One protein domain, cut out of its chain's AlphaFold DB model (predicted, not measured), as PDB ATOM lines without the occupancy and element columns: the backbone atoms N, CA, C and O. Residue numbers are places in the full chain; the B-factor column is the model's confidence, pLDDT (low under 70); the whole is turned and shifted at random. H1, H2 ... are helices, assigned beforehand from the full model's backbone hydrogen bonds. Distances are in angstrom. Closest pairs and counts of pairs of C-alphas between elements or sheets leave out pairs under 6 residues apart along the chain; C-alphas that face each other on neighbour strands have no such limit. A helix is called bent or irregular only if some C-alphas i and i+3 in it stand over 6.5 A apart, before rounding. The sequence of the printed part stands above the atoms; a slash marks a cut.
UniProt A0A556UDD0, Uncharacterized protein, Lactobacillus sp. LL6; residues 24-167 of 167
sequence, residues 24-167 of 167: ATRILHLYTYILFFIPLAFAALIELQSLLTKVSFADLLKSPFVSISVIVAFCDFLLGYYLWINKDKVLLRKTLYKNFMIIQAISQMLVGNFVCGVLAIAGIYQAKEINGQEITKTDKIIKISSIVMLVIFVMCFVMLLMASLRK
ATOM      1  N   ALA A  24      47.280  23.483  11.554       87.00
ATOM      2  CA  ALA A  24      46.255  24.538  11.522       87.00
ATOM      3  C   ALA A  24      45.069  24.190  10.593       87.00
ATOM      4  O   ALA A  24      43.905  24.358  10.958       87.00
ATOM      5  N   THR A  25      45.359  23.609   9.426       90.31
ATOM      6  CA  THR A  25      44.351  23.152   8.459       90.31
ATOM      7  C   THR A  25      43.474  22.031   9.011       90.31
ATOM      8  O   THR A  25      42.253  22.071   8.869       90.31
ATOM      9  N   ARG A  26      44.069  21.018   9.653       90.38
ATOM     10  CA  ARG A  26      43.311  19.901  10.240       90.38
ATOM     11  C   ARG A  26      42.458  20.347  11.417       90.38
ATOM     12  O   ARG A  26      41.314  19.918  11.517       90.38
ATOM     13  N   ILE A  27      42.988  21.231  12.259       93.06
ATOM     14  CA  ILE A  27      42.232  21.831  13.361       93.06
ATOM     15  C   ILE A  27      41.014  22.566  12.808       93.06
ATOM     16  O   ILE A  27      39.907  22.313  13.269       93.06
ATOM     17  N   LEU A  28      41.188  23.414  11.786       93.44
ATOM     18  CA  LEU A  28      40.068  24.141  11.192       93.44
ATOM     19  C   LEU A  28      39.031  23.202  10.561       93.44
ATOM     20  O   LEU A  28      37.837  23.450  10.697       93.44
ATOM     21  N   HIS A  29      39.459  22.111   9.918       92.88
ATOM     22  CA  HIS A  29      38.543  21.098   9.386       92.88
ATOM     23  C   HIS A  29      37.732  20.406  10.481       92.88
ATOM     24  O   HIS A  29      36.507  20.389  10.400       92.88
ATOM     25  N   LEU A  30      38.396  19.883  11.514       93.75
ATOM     26  CA  LEU A  30      37.726  19.236  12.643       93.75
ATOM     27  C   LEU A  30      36.764  20.198  13.338       93.75
ATOM     28  O   LEU A  30      35.617  19.849  13.589       93.75
ATOM     29  N   TYR A  31      37.215  21.427  13.579       94.94
ATOM     30  CA  TYR A  31      36.406  22.487  14.165       94.94
ATOM     31  C   TYR A  31      35.147  22.755  13.330       94.94
ATOM     32  O   TYR A  31      34.039  22.767  13.855       94.94
ATOM     33  N   THR A  32      35.305  22.885  12.011       95.31
ATOM     34  CA  THR A  32      34.195  23.084  11.067       95.31
ATOM     35  C   THR A  32      33.210  21.915  11.093       95.31
ATOM     36  O   THR A  32      32.002  22.133  11.117       95.31
ATOM     37  N   TYR A  33      33.705  20.676  11.114       94.88
ATOM     38  CA  TYR A  33      32.859  19.483  11.157       94.88
ATOM     39  C   TYR A  33      32.072  19.384  12.456       94.88
ATOM     40  O   TYR A  33      30.883  19.090  12.416       94.88
ATOM     41  N   ILE A  34      32.703  19.666  13.593       94.88
ATOM     42  CA  ILE A  34      32.025  19.638  14.889       94.88
ATOM     43  C   ILE A  34      30.932  20.705  14.925       94.88
ATOM     44  O   ILE A  34      29.790  20.384  15.242       94.88
ATOM     45  N   LEU A  35      31.246  21.938  14.519       95.56
ATOM     46  CA  LEU A  35      30.262  23.018  14.446       95.56
ATOM     47  C   LEU A  35      29.103  22.724  13.491       95.56
ATOM     48  O   LEU A  35      27.998  23.192  13.721       95.56
ATOM     49  N   PHE A  36      29.326  21.964  12.422       95.62
ATOM     50  CA  PHE A  36      28.268  21.647  11.468       95.62
ATOM     51  C   PHE A  36      27.422  20.441  11.903       95.62
ATOM     52  O   PHE A  36      26.197  20.513  11.919       95.62
ATOM     53  N   PHE A  37      28.058  19.325  12.269       95.19
ATOM     54  CA  PHE A  37      27.364  18.058  12.506       95.19
ATOM     55  C   PHE A  37      26.806  17.910  13.922       95.19
ATOM     56  O   PHE A  37      25.747  17.302  14.080       95.19
ATOM     57  N   ILE A  38      27.463  18.454  14.954       94.75
ATOM     58  CA  ILE A  38      26.963  18.318  16.332       94.75
ATOM     59  C   ILE A  38      25.618  19.031  16.518       94.75
ATOM     60  O   ILE A  38      24.715  18.409  17.078       94.75
ATOM     61  N   PRO A  39      25.402  20.257  16.006       95.81
ATOM     62  CA  PRO A  39      24.082  20.878  16.054       95.81
ATOM     63  C   PRO A  39      22.984  20.102  15.330       95.81
ATOM     64  O   PRO A  39      21.855  20.065  15.808       95.81
ATOM     65  N   LEU A  40      23.301  19.451  14.206       95.44
ATOM     66  CA  LEU A  40      22.338  18.605  13.494       95.44
ATOM     67  C   LEU A  40      21.967  17.370  14.319       95.44
ATOM     68  O   LEU A  40      20.789  17.038  14.437       95.44
ATOM     69  N   ALA A  41      22.957  16.725  14.942       95.06
ATOM     70  CA  ALA A  41      22.711  15.624  15.867       95.06
ATOM     71  C   ALA A  41      21.878  16.084  17.075       95.06
ATOM     72  O   ALA A  41      20.944  15.397  17.477       95.06
ATOM     73  N   PHE A  42      22.163  17.269  17.619       93.88
ATOM     74  CA  PHE A  42      21.384  17.869  18.700       93.88
ATOM     75  C   PHE A  42      19.929  18.138  18.291       93.88
ATOM     76  O   PHE A  42      19.017  17.790  19.036       93.88
ATOM     77  N   ALA A  43      19.696  18.686  17.096       93.50
ATOM     78  CA  ALA A  43      18.350  18.895  16.569       93.50
ATOM     79  C   ALA A  43      17.581  17.570  16.432       93.50
ATOM     80  O   ALA A  43      16.452  17.470  16.910       93.50
ATOM     81  N   ALA A  44      18.222  16.534  15.879       94.19
ATOM     82  CA  ALA A  44      17.636  15.199  15.770       94.19
ATOM     83  C   ALA A  44      17.306  14.591  17.147       94.19
ATOM     84  O   ALA A  44      16.279  13.935  17.306       94.19
ATOM     85  N   LEU A  45      18.143  14.832  18.163       93.75
ATOM     86  CA  LEU A  45      17.878  14.389  19.535       93.75
ATOM     87  C   LEU A  45      16.686  15.116  20.166       93.75
ATOM     88  O   LEU A  45      15.888  14.468  20.844       93.75
ATOM     89  N   ILE A  46      16.533  16.426  19.942       92.56
ATOM     90  CA  ILE A  46      15.350  17.157  20.421       92.56
ATOM     91  C   ILE A  46      14.086  16.628  19.741       92.56
ATOM     92  O   ILE A  46      13.072  16.426  20.409       92.56
ATOM     93  N   GLU A  47      14.133  16.385  18.433       91.19
ATOM     94  CA  GLU A  47      12.996  15.829  17.701       91.19
ATOM     95  C   GLU A  47      12.633  14.428  18.212       91.19
ATOM     96  O   GLU A  47      11.473  14.159  18.522       91.19
ATOM     97  N   LEU A  48      13.629  13.564  18.431       93.25
ATOM     98  CA  LEU A  48      13.420  12.256  19.048       93.25
ATOM     99  C   LEU A  48      12.799  12.382  20.448       93.25
ATOM    100  O   LEU A  48      11.867  11.652  20.782       93.25
ATOM    101  N   GLN A  49      13.271  13.326  21.262       90.62
ATOM    102  CA  GLN A  49      12.709  13.577  22.587       90.62
ATOM    103  C   GLN A  49      11.257  14.064  22.510       90.62
ATOM    104  O   GLN A  49      10.428  13.621  23.308       90.62
ATOM    105  N   SER A  50      10.931  14.928  21.546       91.56
ATOM    106  CA  SER A  50       9.559  15.376  21.277       91.56
ATOM    107  C   SER A  50       8.643  14.188  20.973       91.56
ATOM    108  O   SER A  50       7.578  14.058  21.580       91.56
ATOM    109  N   LEU A  51       9.096  13.260  20.123       91.56
ATOM    110  CA  LEU A  51       8.340  12.059  19.760       91.56
ATOM    111  C   LEU A  51       8.136  11.118  20.956       91.56
ATOM    112  O   LEU A  51       7.022  10.653  21.195       91.56
ATOM    113  N   LEU A  52       9.191  10.863  21.736       93.12
ATOM    114  CA  LEU A  52       9.140   9.946  22.880       93.12
ATOM    115  C   LEU A  52       8.285  10.479  24.035       93.12
ATOM    116  O   LEU A  52       7.566   9.716  24.679       93.12
ATOM    117  N   THR A  53       8.348  11.784  24.302       90.62
ATOM    118  CA  THR A  53       7.598  12.421  25.399       90.62
ATOM    119  C   THR A  53       6.188  12.849  24.997       90.62
ATOM    120  O   THR A  53       5.402  13.210  25.871       90.62
ATOM    121  N   LYS A  54       5.847  12.799  23.698       91.31
ATOM    122  CA  LYS A  54       4.599  13.337  23.117       91.31
ATOM    123  C   LYS A  54       4.376  14.823  23.428       91.31
ATOM    124  O   LYS A  54       3.248  15.310  23.385       91.31
ATOM    125  N   VAL A  55       5.450  15.536  23.747       90.62
ATOM    126  CA  VAL A  55       5.462  16.981  23.972       90.62
ATOM    127  C   VAL A  55       5.884  17.647  22.673       90.62
ATOM    128  O   VAL A  55       6.826  17.195  22.022       90.62
ATOM    129  N   SER A  56       5.200  18.721  22.277       90.56
ATOM    130  CA  SER A  56       5.548  19.424  21.043       90.56
ATOM    131  C   SER A  56       6.922  20.095  21.159       90.56
ATOM    132  O   SER A  56       7.346  20.494  22.245       90.56
ATOM    133  N   PHE A  57       7.612  20.287  20.035       85.44
ATOM    134  CA  PHE A  57       8.862  21.056  20.003       85.44
ATOM    135  C   PHE A  57       8.698  22.457  20.621       85.44
ATOM    136  O   PHE A  57       9.545  22.906  21.390       85.44
ATOM    137  N   ALA A  58       7.570  23.123  20.348       89.19
ATOM    138  CA  ALA A  58       7.255  24.434  20.910       89.19
ATOM    139  C   ALA A  58       7.148  24.407  22.444       89.19
ATOM    140  O   ALA A  58       7.572  25.347  23.115       89.19
ATOM    141  N   ASP A  59       6.623  23.322  23.012       90.62
ATOM    142  CA  ASP A  59       6.555  23.147  24.459       90.62
ATOM    143  C   ASP A  59       7.928  22.854  25.072       90.62
ATOM    144  O   ASP A  59       8.234  23.385  26.139       90.62
ATOM    145  N   LEU A  60       8.794  22.092  24.390       89.94
ATOM    146  CA  LEU A  60      10.179  21.875  24.833       89.94
ATOM    147  C   LEU A  60      10.964  23.195  24.910       89.94
ATOM    148  O   LEU A  60      11.724  23.413  25.857       89.94
ATOM    149  N   LEU A  61      10.728  24.110  23.966       91.69
ATOM    150  CA  LEU A  61      11.333  25.443  23.958       91.69
ATOM    151  C   LEU A  61      10.879  26.336  25.123       91.69
ATOM    152  O   LEU A  61      11.578  27.292  25.457       91.69
ATOM    153  N   LYS A  62       9.768  26.036  25.810       90.62
ATOM    154  CA  LYS A  62       9.373  26.805  27.007       90.62
ATOM    155  C   LYS A  62      10.421  26.723  28.118       90.62
ATOM    156  O   LYS A  62      10.494  27.618  28.957       90.62
ATOM    157  N   SER A  63      11.254  25.677  28.119       91.00
ATOM    158  CA  SER A  63      12.431  25.623  28.978       91.00
ATOM    159  C   SER A  63      13.494  26.614  28.481       91.00
ATOM    160  O   SER A  63      13.997  26.452  27.364       91.00
ATOM    161  N   PRO A  64      13.915  27.598  29.301       90.25
ATOM    162  CA  PRO A  64      14.919  28.578  28.887       90.25
ATOM    163  C   PRO A  64      16.249  27.910  28.520       90.25
ATOM    164  O   PRO A  64      16.905  28.330  27.572       90.25
ATOM    165  N   PHE A  65      16.619  26.823  29.203       91.56
ATOM    166  CA  PHE A  65      17.837  26.068  28.899       91.56
ATOM    167  C   PHE A  65      17.786  25.415  27.515       91.56
ATOM    168  O   PHE A  65      18.770  25.477  26.778       91.56
ATOM    169  N   VAL A  66      16.645  24.826  27.142       92.62
ATOM    170  CA  VAL A  66      16.467  24.198  25.822       92.62
ATOM    171  C   VAL A  66      16.471  25.271  24.738       92.62
ATOM    172  O   VAL A  66      17.231  25.156  23.783       92.62
ATOM    173  N   SER A  67      15.709  26.353  24.925       94.19
ATOM    174  CA  SER A  67      15.676  27.478  23.983       94.19
ATOM    175  C   SER A  67      17.054  28.081  23.722       94.19
ATOM    176  O   SER A  67      17.444  28.255  22.570       94.19
ATOM    177  N   ILE A  68      17.826  28.361  24.777       94.81
ATOM    178  CA  ILE A  68      19.169  28.928  24.614       94.81
ATOM    179  C   ILE A  68      20.097  27.922  23.923       94.81
ATOM    180  O   ILE A  68      20.843  28.305  23.026       94.81
ATOM    181  N   SER A  69      20.010  26.633  24.268       94.19
ATOM    182  CA  SER A  69      20.809  25.586  23.614       94.19
ATOM    183  C   SER A  69      20.496  25.467  22.119       94.19
ATOM    184  O   SER A  69      21.407  25.280  21.320       94.19
ATOM    185  N   VAL A  70      19.231  25.639  21.719       95.25
ATOM    186  CA  VAL A  70      18.819  25.667  20.306       95.25
ATOM    187  C   VAL A  70      19.400  26.877  19.575       95.25
ATOM    188  O   VAL A  70      19.897  26.721  18.462       95.25
ATOM    189  N   ILE A  71      19.407  28.063  20.196       95.75
ATOM    190  CA  ILE A  71      20.038  29.261  19.613       95.75
ATOM    191  C   ILE A  71      21.538  29.026  19.407       95.75
ATOM    192  O   ILE A  71      22.051  29.271  18.315       95.75
ATOM    193  N   VAL A  72      22.233  28.511  20.427       96.06
ATOM    194  CA  VAL A  72      23.667  28.189  20.343       96.06
ATOM    195  C   VAL A  72      23.928  27.185  19.223       96.06
ATOM    196  O   VAL A  72      24.771  27.446  18.368       96.06
ATOM    197  N   ALA A  73      23.167  26.089  19.175       96.31
ATOM    198  CA  ALA A  73      23.300  25.064  18.145       96.31
ATOM    199  C   ALA A  73      23.069  25.637  16.736       96.31
ATOM    200  O   ALA A  73      23.840  25.362  15.820       96.31
ATOM    201  N   PHE A  74      22.054  26.482  16.554       96.25
ATOM    202  CA  PHE A  74      21.783  27.119  15.267       96.25
ATOM    203  C   PHE A  74      22.922  28.049  14.826       96.25
ATOM    204  O   PHE A  74      23.355  28.017  13.674       96.25
ATOM    205  N   CYS A  75      23.448  28.853  15.745       96.06
ATOM    206  CA  CYS A  75      24.595  29.715  15.488       96.06
ATOM    207  C   CYS A  75      25.863  28.906  15.156       96.06
ATOM    208  O   CYS A  75      26.560  29.245  14.196       96.06
ATOM    209  N   ASP A  76      26.140  27.830  15.900       96.44
ATOM    210  CA  ASP A  76      27.242  26.907  15.612       96.44
ATOM    211  C   ASP A  76      27.084  26.285  14.219       96.44
ATOM    212  O   ASP A  76      28.036  26.304  13.438       96.44
ATOM    213  N   PHE A  77      25.876  25.848  13.853       97.12
ATOM    214  CA  PHE A  77      25.574  25.306  12.526       97.12
ATOM    215  C   PHE A  77      25.853  26.320  11.412       97.12
ATOM    216  O   PHE A  77      26.549  26.001  10.444       97.12
ATOM    217  N   LEU A  78      25.354  27.555  11.546       95.44
ATOM    218  CA  LEU A  78      25.580  28.616  10.561       95.44
ATOM    219  C   LEU A  78      27.067  28.937  10.405       95.44
ATOM    220  O   LEU A  78      27.553  29.110   9.284       95.44
ATOM    221  N   LEU A  79      27.801  28.999  11.516       94.62
ATOM    222  CA  LEU A  79      29.236  29.232  11.490       94.62
ATOM    223  C   LEU A  79      29.983  28.052  10.857       94.62
ATOM    224  O   LEU A  79      30.847  28.268  10.006       94.62
ATOM    225  N   GLY A  80      29.633  26.817  11.220       95.38
ATOM    226  CA  GLY A  80      30.173  25.599  10.620       95.38
ATOM    227  C   GLY A  80      29.947  25.568   9.109       95.38
ATOM    228  O   GLY A  80      30.887  25.351   8.348       95.38
ATOM    229  N   TYR A  81      28.740  25.894   8.650       94.44
ATOM    230  CA  TYR A  81      28.420  26.002   7.227       94.44
ATOM    231  C   TYR A  81      29.234  27.100   6.529       94.44
ATOM    232  O   TYR A  81      29.827  26.882   5.470       94.44
ATOM    233  N   TYR A  82      29.328  28.281   7.140       92.75
ATOM    234  CA  TYR A  82      30.108  29.386   6.587       92.75
ATOM    235  C   TYR A  82      31.596  29.033   6.442       92.75
ATOM    236  O   TYR A  82      32.210  29.332   5.409       92.75
ATOM    237  N   LEU A  83      32.173  28.377   7.452       92.50
ATOM    238  CA  LEU A  83      33.552  27.894   7.428       92.50
ATOM    239  C   LEU A  83      33.739  26.771   6.418       92.50
ATOM    240  O   LEU A  83      34.754  26.758   5.734       92.50
ATOM    241  N   TRP A  84      32.766  25.878   6.257       93.56
ATOM    242  CA  TRP A  84      32.835  24.821   5.250       93.56
ATOM    243  C   TRP A  84      33.137  25.386   3.858       93.56
ATOM    244  O   TRP A  84      33.980  24.847   3.141       93.56
ATOM    245  N   ILE A  85      32.502  26.513   3.523       91.25
ATOM    246  CA  ILE A  85      32.657  27.209   2.243       91.25
ATOM    247  C   ILE A  85      33.916  28.092   2.209       91.25
ATOM    248  O   ILE A  85      34.539  28.238   1.160       91.25
ATOM    249  N   ASN A  86      34.293  28.724   3.328       88.69
ATOM    250  CA  ASN A  86      35.316  29.784   3.350       88.69
ATOM    251  C   ASN A  86      36.606  29.441   4.119       88.69
ATOM    252  O   ASN A  86      37.457  30.315   4.281       88.69
ATOM    253  N   LYS A  87      36.783  28.203   4.587       87.00
ATOM    254  CA  LYS A  87      37.925  27.753   5.408       87.00
ATOM    255  C   LYS A  87      39.289  28.085   4.812       87.00
ATOM    256  O   LYS A  87      40.154  28.574   5.537       87.00
ATOM    257  N   ASP A  88      39.462  27.906   3.504       86.62
ATOM    258  CA  ASP A  88      40.743  28.165   2.841       86.62
ATOM    259  C   ASP A  88      41.129  29.638   2.982       86.62
ATOM    260  O   ASP A  88      42.282  29.962   3.250       86.62
ATOM    261  N   LYS A  89      40.135  30.533   2.943       85.50
ATOM    262  CA  LYS A  89      40.319  31.978   3.113       85.50
ATOM    263  C   LYS A  89      40.726  32.346   4.537       85.50
ATOM    264  O   LYS A  89      41.506  33.273   4.723       85.50
ATOM    265  N   VAL A  90      40.236  31.615   5.541       85.81
ATOM    266  CA  VAL A  90      40.659  31.801   6.939       85.81
ATOM    267  C   VAL A  90      42.141  31.437   7.091       85.81
ATOM    268  O   VAL A  90      42.865  32.135   7.798       85.81
ATOM    269  N   LEU A  91      42.605  30.391   6.396       87.31
ATOM    270  CA  LEU A  91      43.987  29.899   6.452       87.31
ATOM    271  C   LEU A  91      44.990  30.744   5.653       87.31
ATOM    272  O   LEU A  91      46.185  30.614   5.895       87.31
ATOM    273  N   LEU A  92      44.547  31.643   4.767       84.56
ATOM    274  CA  LEU A  92      45.441  32.492   3.958       84.56
ATOM    275  C   LEU A  92      46.324  33.429   4.793       84.56
ATOM    276  O   LEU A  92      47.374  33.883   4.332       84.56
ATOM    277  N   ARG A  93      45.891  33.773   6.013       83.56
ATOM    278  CA  ARG A  93      46.590  34.766   6.829       83.56
ATOM    279  C   ARG A  93      46.648  34.383   8.292       83.56
ATOM    280  O   ARG A  93      45.631  34.297   8.977       83.56
ATOM    281  N   LYS A  94      47.876  34.329   8.808       87.56
ATOM    282  CA  LYS A  94      48.174  34.070  10.220       87.56
ATOM    283  C   LYS A  94      47.357  34.935  11.174       87.56
ATOM    284  O   LYS A  94      46.762  34.414  12.109       87.56
ATOM    285  N   THR A  95      47.307  36.249  10.946       86.81
ATOM    286  CA  THR A  95      46.580  37.174  11.830       86.81
ATOM    287  C   THR A  95      45.069  36.964  11.770       86.81
ATOM    288  O   THR A  95      44.410  37.038  12.802       86.81
ATOM    289  N   LEU A  96      44.513  36.685  10.584       88.69
ATOM    290  CA  LEU A  96      43.080  36.431  10.430       88.69
ATOM    291  C   LEU A  96      42.691  35.135  11.138       88.69
ATOM    292  O   LEU A  96      41.821  35.162  12.001       88.69
ATOM    293  N   TYR A  97      43.394  34.045  10.830       92.12
ATOM    294  CA  TYR A  97      43.207  32.747  11.464       92.12
ATOM    295  C   TYR A  97      43.366  32.818  12.985       92.12
ATOM    296  O   TYR A  97      42.508  32.345  13.724       92.12
ATOM    297  N   LYS A  98      44.435  33.458  13.477       92.25
ATOM    298  CA  LYS A  98      44.681  33.593  14.917       92.25
ATOM    299  C   LYS A  98      43.558  34.367  15.603       92.25
ATOM    300  O   LYS A  98      43.072  33.924  16.635       92.25
ATOM    301  N   ASN A  99      43.138  35.503  15.042       91.81
ATOM    302  CA  ASN A  99      42.066  36.308  15.627       91.81
ATOM    303  C   ASN A  99      40.727  35.571  15.593       91.81
ATOM    304  O   ASN A  99      39.997  35.601  16.578       91.81
ATOM    305  N   PHE A 100      40.439  34.880  14.488       94.56
ATOM    306  CA  PHE A 100      39.291  33.992  14.374       94.56
ATOM    307  C   PHE A 100      39.303  32.953  15.505       94.56
ATOM    308  O   PHE A 100      38.357  32.894  16.283       94.56
ATOM    309  N   MET A 101      40.407  32.217  15.676       96.00
ATOM    310  CA  MET A 101      40.533  31.195  16.719       96.00
ATOM    311  C   MET A 101      40.476  31.766  18.144       96.00
ATOM    312  O   MET A 101      39.926  31.118  19.025       96.00
ATOM    313  N   ILE A 102      40.982  32.980  18.392       95.44
ATOM    314  CA  ILE A 102      40.836  33.651  19.699       95.44
ATOM    315  C   ILE A 102      39.366  33.923  20.007       95.44
ATOM    316  O   ILE A 102      38.898  33.581  21.091       95.44
ATOM    317  N   ILE A 103      38.643  34.527  19.061       95.62
ATOM    318  CA  ILE A 103      37.220  34.828  19.243       95.62
ATOM    319  C   ILE A 103      36.446  33.530  19.465       95.62
ATOM    320  O   ILE A 103      35.677  33.434  20.413       95.62
ATOM    321  N   GLN A 104      36.719  32.511  18.649       95.75
ATOM    322  CA  GLN A 104      36.104  31.198  18.784       95.75
ATOM    323  C   GLN A 104      36.400  30.529  20.129       95.75
ATOM    324  O   GLN A 104      35.484  29.996  20.742       95.75
ATOM    325  N   ALA A 105      37.631  30.594  20.635       96.69
ATOM    326  CA  ALA A 105      37.958  30.033  21.944       96.69
ATOM    327  C   ALA A 105      37.095  30.660  23.050       96.69
ATOM    328  O   ALA A 105      36.519  29.939  23.859       96.69
ATOM    329  N   ILE A 106      36.950  31.990  23.046       95.94
ATOM    330  CA  ILE A 106      36.122  32.708  24.024       95.94
ATOM    331  C   ILE A 106      34.649  32.331  23.849       95.94
ATOM    332  O   ILE A 106      34.014  31.897  24.809       95.94
ATOM    333  N   SER A 107      34.118  32.449  22.629       95.56
ATOM    334  CA  SER A 107      32.733  32.113  22.297       95.56
ATOM    335  C   SER A 107      32.368  30.705  22.769       95.56
ATOM    336  O   SER A 107      31.428  30.535  23.539       95.56
ATOM    337  N   GLN A 108      33.131  29.694  22.361       96.19
ATOM    338  CA  GLN A 108      32.805  28.294  22.625       96.19
ATOM    339  C   GLN A 108      32.920  27.939  24.114       96.19
ATOM    340  O   GLN A 108      32.120  27.156  24.621       96.19
ATOM    341  N   MET A 109      33.856  28.557  24.847       95.19
ATOM    342  CA  MET A 109      33.943  28.394  26.301       95.19
ATOM    343  C   MET A 109      32.737  28.996  27.035       95.19
ATOM    344  O   MET A 109      32.284  28.402  28.009       95.19
ATOM    345  N   LEU A 110      32.191  30.127  26.566       93.81
ATOM    346  CA  LEU A 110      30.999  30.746  27.167       93.81
ATOM    347  C   LEU A 110      29.769  29.839  27.079       93.81
ATOM    348  O   LEU A 110      28.985  29.773  28.019       93.81
ATOM    349  N   VAL A 111      29.606  29.117  25.972       93.06
ATOM    350  CA  VAL A 111      28.447  28.238  25.745       93.06
ATOM    351  C   VAL A 111      28.696  26.781  26.157       93.06
ATOM    352  O   VAL A 111      27.863  25.917  25.905       93.06
ATOM    353  N   GLY A 112      29.833  26.492  26.799       91.25
ATOM    354  CA  GLY A 112      30.163  25.157  27.308       91.25
ATOM    355  C   GLY A 112      30.607  24.144  26.245       91.25
ATOM    356  O   GLY A 112      30.749  22.961  26.552       91.25
ATOM    357  N   ASN A 113      30.884  24.575  25.011       93.81
ATOM    358  CA  ASN A 113      31.424  23.712  23.960       93.81
ATOM    359  C   ASN A 113      32.953  23.582  24.103       93.81
ATOM    360  O   ASN A 113      33.750  24.151  23.350       93.81
ATOM    361  N   PHE A 114      33.378  22.827  25.119       92.44
ATOM    362  CA  PHE A 114      34.794  22.679  25.465       92.44
ATOM    363  C   PHE A 114      35.626  22.018  24.368       92.44
ATOM    364  O   PHE A 114      36.801  22.351  24.226       92.44
ATOM    365  N   VAL A 115      35.043  21.120  23.569       92.38
ATOM    366  CA  VAL A 115      35.761  20.458  22.469       92.38
ATOM    367  C   VAL A 115      36.185  21.492  21.426       92.38
ATOM    368  O   VAL A 115      37.373  21.588  21.103       92.38
ATOM    369  N   CYS A 116      35.249  22.324  20.958       94.50
ATOM    370  CA  CYS A 116      35.567  23.432  20.062       94.50
ATOM    371  C   CYS A 116      36.504  24.447  20.735       94.50
ATOM    372  O   CYS A 116      37.468  24.885  20.110       94.50
ATOM    373  N   GLY A 117      36.302  24.770  22.017       94.50
ATOM    374  CA  GLY A 117      37.195  25.662  22.766       94.50
ATOM    375  C   GLY A 117      38.654  25.183  22.791       94.50
ATOM    376  O   GLY A 117      39.569  25.949  22.486       94.50
ATOM    377  N   VAL A 118      38.888  23.899  23.075       91.75
ATOM    378  CA  VAL A 118      40.230  23.292  23.077       91.75
ATOM    379  C   VAL A 118      40.835  23.276  21.674       91.75
ATOM    380  O   VAL A 118      42.008  23.619  21.514       91.75
ATOM    381  N   LEU A 119      40.049  22.937  20.648       93.31
ATOM    382  CA  LEU A 119      40.505  22.991  19.256       93.31
ATOM    383  C   LEU A 119      40.880  24.413  18.835       93.31
ATOM    384  O   LEU A 119      41.906  24.604  18.185       93.31
ATOM    385  N   ALA A 120      40.107  25.417  19.241       95.00
ATOM    386  CA  ALA A 120      40.413  26.813  18.965       95.00
ATOM    387  C   ALA A 120      41.719  27.243  19.652       95.00
ATOM    388  O   ALA A 120      42.584  27.836  19.008       95.00
ATOM    389  N   ILE A 121      41.932  26.858  20.916       93.25
ATOM    390  CA  ILE A 121      43.194  27.097  21.638       93.25
ATOM    391  C   ILE A 121      44.376  26.432  20.919       93.25
ATOM    392  O   ILE A 121      45.387  27.088  20.657       93.25
ATOM    393  N   ALA A 122      44.247  25.159  20.539       90.44
ATOM    394  CA  ALA A 122      45.240  24.455  19.726       90.44
ATOM    395  C   ALA A 122      45.508  25.187  18.398       90.44
ATOM    396  O   ALA A 122      46.659  25.350  17.988       90.44
ATOM    397  N   GLY A 123      44.450  25.699  17.766       92.31
ATOM    398  CA  GLY A 123      44.523  26.509  16.561       92.31
ATOM    399  C   GLY A 123      45.373  27.760  16.763       92.31
ATOM    400  O   GLY A 123      46.274  28.010  15.969       92.31
ATOM    401  N   ILE A 124      45.185  28.500  17.859       93.25
ATOM    402  CA  ILE A 124      45.998  29.684  18.191       93.25
ATOM    403  C   ILE A 124      47.491  29.333  18.250       93.25
ATOM    404  O   ILE A 124      48.312  30.077  17.705       93.25
ATOM    405  N   TYR A 125      47.852  28.203  18.870       88.81
ATOM    406  CA  TYR A 125      49.243  27.743  18.942       88.81
ATOM    407  C   TYR A 125      49.818  27.388  17.565       88.81
ATOM    408  O   TYR A 125      50.976  27.713  17.285       88.81
ATOM    409  N   GLN A 126      49.007  26.785  16.692       88.38
ATOM    410  CA  GLN A 126      49.406  26.389  15.338       88.38
ATOM    411  C   GLN A 126      49.314  27.504  14.296       88.38
ATOM    412  O   GLN A 126      49.815  27.352  13.187       88.38
ATOM    413  N   ALA A 127      48.812  28.688  14.659       87.56
ATOM    414  CA  ALA A 127      48.818  29.856  13.775       87.56
ATOM    415  C   ALA A 127      50.231  30.244  13.291       87.56
ATOM    416  O   ALA A 127      50.379  30.930  12.283       87.56
ATOM    417  N   LYS A 128      51.288  29.826  14.004       83.19
ATOM    418  CA  LYS A 128      52.688  30.030  13.600       83.19
ATOM    419  C   LYS A 128      53.067  29.338  12.284       83.19
ATOM    420  O   LYS A 128      54.018  29.795  11.667       83.19
ATOM    421  N   GLU A 129      52.336  28.301  11.877       79.88
ATOM    422  CA  GLU A 129      52.591  27.518  10.657       79.88
ATOM    423  C   GLU A 129      52.045  28.190   9.384       79.88
ATOM    424  O   GLU A 129      52.332  27.742   8.278       79.88
ATOM    425  N   ILE A 130      51.258  29.263   9.518       84.12
ATOM    426  CA  ILE A 130      50.636  29.947   8.381       84.12
ATOM    427  C   ILE A 130      51.583  31.012   7.815       84.12
ATOM    428  O   ILE A 130      51.852  32.026   8.469       84.12
ATOM    429  N   ASN A 131      52.011  30.819   6.567       74.56
ATOM    430  CA  ASN A 131      52.733  31.815   5.776       74.56
ATOM    431  C   ASN A 131      51.711  32.743   5.099       74.56
ATOM    432  O   ASN A 131      50.857  32.286   4.348       74.56
ATOM    433  N   GLY A 132      51.734  34.033   5.440       67.56
ATOM    434  CA  GLY A 132      50.685  34.977   5.039       67.56
ATOM    435  C   GLY A 132      50.778  35.438   3.582       67.56
ATOM    436  O   GLY A 132      51.874  35.644   3.071       67.56
ATOM    437  N   GLN A 133      49.620  35.674   2.962       66.25
ATOM    438  CA  GLN A 133      49.469  36.362   1.670       66.25
ATOM    439  C   GLN A 133      48.687  37.690   1.819       66.25
ATOM    440  O   GLN A 133      48.189  38.007   2.908       66.25
ATOM    441  N   GLU A 134      48.640  38.502   0.754       55.38
ATOM    442  CA  GLU A 134      48.018  39.838   0.743       55.38
ATOM    443  C   GLU A 134      46.477  39.845   0.875       55.38
ATOM    444  O   GLU A 134      45.796  38.826   0.785       55.38
ATOM    445  N   ILE A 135      45.937  41.036   1.164       56.97
ATOM    446  CA  ILE A 135      44.585  41.302   1.680       56.97
ATOM    447  C   ILE A 135      43.496  41.065   0.623       56.97
ATOM    448  O   ILE A 135      43.557  41.615  -0.474       56.97
ATOM    449  N   THR A 136      42.411  40.380   1.003       59.53
ATOM    450  CA  THR A 136      41.179  40.288   0.196       59.53
ATOM    451  C   THR A 136      39.959  40.836   0.952       59.53
ATOM    452  O   THR A 136      39.940  40.914   2.181       59.53
ATOM    453  N   LYS A 137      38.892  41.222   0.230       62.69
ATOM    454  CA  LYS A 137      37.627  41.718   0.824       62.69
ATOM    455  C   LYS A 137      36.988  40.722   1.811       62.69
ATOM    456  O   LYS A 137      36.237  41.137   2.694       62.69
ATOM    457  N   THR A 138      37.288  39.427   1.692       68.12
ATOM    458  CA  THR A 138      36.698  38.364   2.518       68.12
ATOM    459  C   THR A 138      37.162  38.394   3.981       68.12
ATOM    460  O   THR A 138      36.406  37.982   4.862       68.12
ATOM    461  N   ASP A 139      38.317  39.000   4.274       76.19
ATOM    462  CA  ASP A 139      38.823  39.195   5.640       76.19
ATOM    463  C   ASP A 139      37.828  39.952   6.532       76.19
ATOM    464  O   ASP A 139      37.703  39.669   7.727       76.19
ATOM    465  N   LYS A 140      37.110  40.929   5.960       82.31
ATOM    466  CA  LYS A 140      36.138  41.744   6.703       82.31
ATOM    467  C   LYS A 140      34.920  40.921   7.116       82.31
ATOM    468  O   LYS A 140      34.496  41.015   8.263       82.31
ATOM    469  N   ILE A 141      34.398  40.084   6.219       84.50
ATOM    470  CA  ILE A 141      33.200  39.270   6.477       84.50
ATOM    471  C   ILE A 141      33.488  38.217   7.555       84.50
ATOM    472  O   ILE A 141      32.694  38.053   8.480       84.50
ATOM    473  N   ILE A 142      34.655  37.558   7.502       85.88
ATOM    474  CA  ILE A 142      35.077  36.581   8.525       85.88
ATOM    475  C   ILE A 142      35.192  37.246   9.905       85.88
ATOM    476  O   ILE A 142      34.731  36.699  10.907       85.88
ATOM    477  N   LYS A 143      35.773  38.449   9.977       87.38
ATOM    478  CA  LYS A 143      35.878  39.187  11.244       87.38
ATOM    479  C   LYS A 143      34.512  39.595  11.788       87.38
ATOM    480  O   LYS A 143      34.248  39.365  12.962       87.38
ATOM    481  N   ILE A 144      33.656  40.174  10.947       89.56
ATOM    482  CA  ILE A 144      32.324  40.634  11.357       89.56
ATOM    483  C   ILE A 144      31.480  39.454  11.843       89.56
ATOM    484  O   ILE A 144      30.946  39.519  12.944       89.56
ATOM    485  N   SER A 145      31.422  38.357  11.081       87.56
ATOM    486  CA  SER A 145      30.689  37.147  11.489       87.56
ATOM    487  C   SER A 145      31.188  36.595  12.827       87.56
ATOM    488  O   SER A 145      30.378  36.280  13.693       87.56
ATOM    489  N   SER A 146      32.505  36.567  13.050       89.19
ATOM    490  CA  SER A 146      33.080  36.136  14.333       89.19
ATOM    491  C   SER A 146      32.663  37.039  15.499       89.19
ATOM    492  O   SER A 146      32.329  36.544  16.570       89.19
ATOM    493  N   ILE A 147      32.656  38.361  15.299       92.62
ATOM    494  CA  ILE A 147      32.245  39.326  16.331       92.62
ATOM    495  C   ILE A 147      30.753  39.186  16.641       92.62
ATOM    496  O   ILE A 147      30.379  39.148  17.809       92.62
ATOM    497  N   VAL A 148      29.908  39.071  15.614       93.94
ATOM    498  CA  VAL A 148      28.462  38.866  15.786       93.94
ATOM    499  C   VAL A 148      28.197  37.592  16.591       93.94
ATOM    500  O   VAL A 148      27.440  37.630  17.558       93.94
ATOM    501  N   MET A 149      28.882  36.494  16.260       92.19
ATOM    502  CA  MET A 149      28.794  35.235  17.006       92.19
ATOM    503  C   MET A 149      29.192  35.397  18.475       92.19
ATOM    504  O   MET A 149      28.490  34.914  19.359       92.19
ATOM    505  N   LEU A 150      30.284  36.112  18.758       95.31
ATOM    506  CA  LEU A 150      30.699  36.399  20.131       95.31
ATOM    507  C   LEU A 150      29.626  37.168  20.906       95.31
ATOM    508  O   LEU A 150      29.312  36.789  22.029       95.31
ATOM    509  N   VAL A 151      29.040  38.208  20.308       96.50
ATOM    510  CA  VAL A 151      27.979  38.997  20.951       96.50
ATOM    511  C   VAL A 151      26.767  38.120  21.270       96.50
ATOM    512  O   VAL A 151      26.277  38.152  22.397       96.50
ATOM    513  N   ILE A 152      26.324  37.286  20.323       95.75
ATOM    514  CA  ILE A 152      25.211  36.351  20.547       95.75
ATOM    515  C   ILE A 152      25.536  35.374  21.680       95.75
ATOM    516  O   ILE A 152      24.697  35.140  22.546       95.75
ATOM    517  N   PHE A 153      26.756  34.839  21.725       95.69
ATOM    518  CA  PHE A 153      27.146  33.851  22.735       95.69
ATOM    519  C   PHE A 153      27.301  34.465  24.124       95.69
ATOM    520  O   PHE A 153      26.909  33.842  25.107       95.69
ATOM    521  N   VAL A 154      27.780  35.708  24.217       96.94
ATOM    522  CA  VAL A 154      27.766  36.477  25.469       96.94
ATOM    523  C   VAL A 154      26.331  36.672  25.956       96.94
ATOM    524  O   VAL A 154      26.055  36.422  27.127       96.94
ATOM    525  N   MET A 155      25.399  37.053  25.074       95.75
ATOM    526  CA  MET A 155      23.986  37.179  25.445       95.75
ATOM    527  C   MET A 155      23.405  35.840  25.922       95.75
ATOM    528  O   MET A 155      22.785  35.796  26.983       95.75
ATOM    529  N   CYS A 156      23.662  34.743  25.203       95.31
ATOM    530  CA  CYS A 156      23.222  33.399  25.594       95.31
ATOM    531  C   CYS A 156      23.769  32.997  26.969       95.31
ATOM    532  O   CYS A 156      23.021  32.501  27.809       95.31
ATOM    533  N   PHE A 157      25.051  33.258  27.226       95.19
ATOM    534  CA  PHE A 157      25.679  32.987  28.515       95.19
ATOM    535  C   PHE A 157      25.032  33.788  29.651       95.19
ATOM    536  O   PHE A 157      24.679  33.218  30.681       95.19
ATOM    537  N   VAL A 158      24.798  35.089  29.453       95.88
ATOM    538  CA  VAL A 158      24.103  35.932  30.441       95.88
ATOM    539  C   VAL A 158      22.686  35.413  30.703       95.88
ATOM    540  O   VAL A 158      22.274  35.313  31.857       95.88
ATOM    541  N   MET A 159      21.948  35.018  29.662       93.38
ATOM    542  CA  MET A 159      20.613  34.429  29.816       93.38
ATOM    543  C   MET A 159      20.646  33.096  30.575       93.38
ATOM    544  O   MET A 159      19.785  32.874  31.425       93.38
ATOM    545  N   LEU A 160      21.643  32.236  30.329       92.94
ATOM    546  CA  LEU A 160      21.835  30.990  31.080       92.94
ATOM    547  C   LEU A 160      22.130  31.263  32.556       92.94
ATOM    548  O   LEU A 160      21.532  30.619  33.418       92.94
ATOM    549  N   LEU A 161      22.993  32.238  32.854       93.38
ATOM    550  CA  LEU A 161      23.272  32.654  34.228       93.38
ATOM    551  C   LEU A 161      21.995  33.134  34.922       93.38
ATOM    552  O   LEU A 161      21.658  32.626  35.988       93.38
ATOM    553  N   MET A 162      21.232  34.032  34.296       93.88
ATOM    554  CA  MET A 162      19.960  34.511  34.851       93.88
ATOM    555  C   MET A 162      18.954  33.372  35.067       93.88
ATOM    556  O   MET A 162      18.302  33.320  36.107       93.88
ATOM    557  N   ALA A 163      18.845  32.441  34.117       89.94
ATOM    558  CA  ALA A 163      17.973  31.276  34.246       89.94
ATOM    559  C   ALA A 163      18.422  30.328  35.372       89.94
ATOM    560  O   ALA A 163      17.579  29.717  36.027       89.94
ATOM    561  N   SER A 164      19.732  30.209  35.610       89.00
ATOM    562  CA  SER A 164      20.289  29.392  36.694       89.00
ATOM    563  C   SER A 164      20.107  30.019  38.076       89.00
ATOM    564  O   SER A 164      19.818  29.297  39.021       89.00
ATOM    565  N   LEU A 165      20.203  31.349  38.182       87.81
ATOM    566  CA  LEU A 165      20.054  32.100  39.433       87.81
ATOM    567  C   LEU A 165      18.594  32.251  39.883       87.81
ATOM    568  O   LEU A 165      18.342  32.642  41.016       87.81
ATOM    569  N   ARG A 166      17.633  31.996  38.988       76.88
ATOM    570  CA  ARG A 166      16.192  32.066  39.275       76.88
ATOM    571  C   ARG A 166      15.616  30.742  39.807       76.88
ATOM    572  O   ARG A 166      14.433  30.704  40.138       76.88
ATOM    573  N   LYS A 167      16.413  29.671  39.830       56.06
ATOM    574  CA  LYS A 167      16.079  28.420  40.525       56.06
ATOM    575  C   LYS A 167      16.352  28.558  42.015       56.06
ATOM    576  O   LYS A 167      15.564  27.961  42.774       56.06
TER     577      LYS A 167
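What this domain is: This is residues 24 to 167 of the 167 residues of an uncharacterized protein of Lactobacillus sp. LL6 (UniProt A0A556UDD0). An elongated up-and-down bundle of five helices, H1, H3, H4, H5 and H6, lies mostly aligned, with the 30-residue H1 along one side, H3 nearest the middle, and H6 on the other side of H3 from H1. The shorter hairpin of H4 and H5 fills one half of the length, H5 packing on residues 24 to 35 of H1 and H4 on H6, while the tiny H2 sits by the turn from H1 to H3 at the opposite end. The printed part has 144 residues with six named helices, in the order H1 to H6 along the chain, and no named strand; the class is all helix. It is compact, with a radius of gyration of the C-alphas of 16.6 A, and the C-alphas span 54 by 30 by 26 A.

How they stand to each other: H1, residues 24 to 53, touches H3, residues 64 to 91, at a shallow tilt of 29 degrees, opposite ways; their closest C-alphas, those of Phe 36 and Gly 80, are 4.5 A apart. Residues 46 to 50 of H1 touch H2, residues 57 to 60, with the C-alphas of Ser 50 and Phe 57 closest at 5.9 A. H2 and H3 are close but not clearly touching, with the C-alphas of Leu 60 and Val 66 closest at 6.8 A. At the other end, residues 24 to 35 of H1 touch H5, residues 114 to 129, at a shallow tilt of 13 degrees, opposite ways; the closest C-alphas, those of Ala 24 and Gln 126, are 5.3 A apart. H5 forms a hairpin with H4, residues 94 to 110, and their closest C-alphas, those of Ala 105 and Gly 117, are 4.5 A apart. H4 touches H6, residues 138 to 165, at a shallow tilt of 14 degrees, the same way, with the C-alphas of Ser 107 and Leu 150 closest at 5.2 A. H6 also touches H3, opposite ways at a shallow tilt of 18 degrees; the closest C-alphas, those of Ile 68 and Cys 156, are 6.1 A apart. H3 and H4 touch only at the corner by their link, where the C-alphas of Val 90 and Tyr 97 are closest at 5.3 A. H1 and H4 are near each other, while H1 and H6 are apart, and so are H3 and H5. Every O i to N i+4 pair is within hydrogen-bond range in H4 and H6, against 24 of 26 in H1, 22 of 24 in H3 and 10 of 12 in H5; H2 is too short for such a pair.

Where its parts are: H1 runs 42.8 A from C-alpha 24 at (46.255, 24.538, 11.522) to C-alpha 53 at (7.598, 12.421, 25.399). H1 is neither bent nor irregular, but only just: C-alphas 36 and 39 are 6.3 A apart. H2 has four residues, 57 to 60. H3, residues 64 to 91, is 36.7 A long and irregular, with C-alphas 85 and 88 at 8.2 A and a kink of 71 degrees near residue 85. H4, residues 94 to 110, measures 24.4 A. H5, residues 114 to 129, measures 23.7 A and is only just irregular, with C-alphas 125 and 128 at 6.8 A; it has a kink of 27 degrees near residue 123. H6, residues 138 to 165, is 41.0 A long and ends with C-alpha 165 at (20.054, 32.100, 39.433).

The domain as a whole: The two C-alphas farthest apart, those of Lys 54 and Glu 134, are 55.6 A apart. The printed part has no cut and ends at residue 167, the chain's last residue. The four links from H1 to H5 are tight, the link from H5 to H6 is short with 8 residues, and no link is long. The mean pLDDT of the printed part is 90.1, and residues 132 to 138 and residue 167 are under 70.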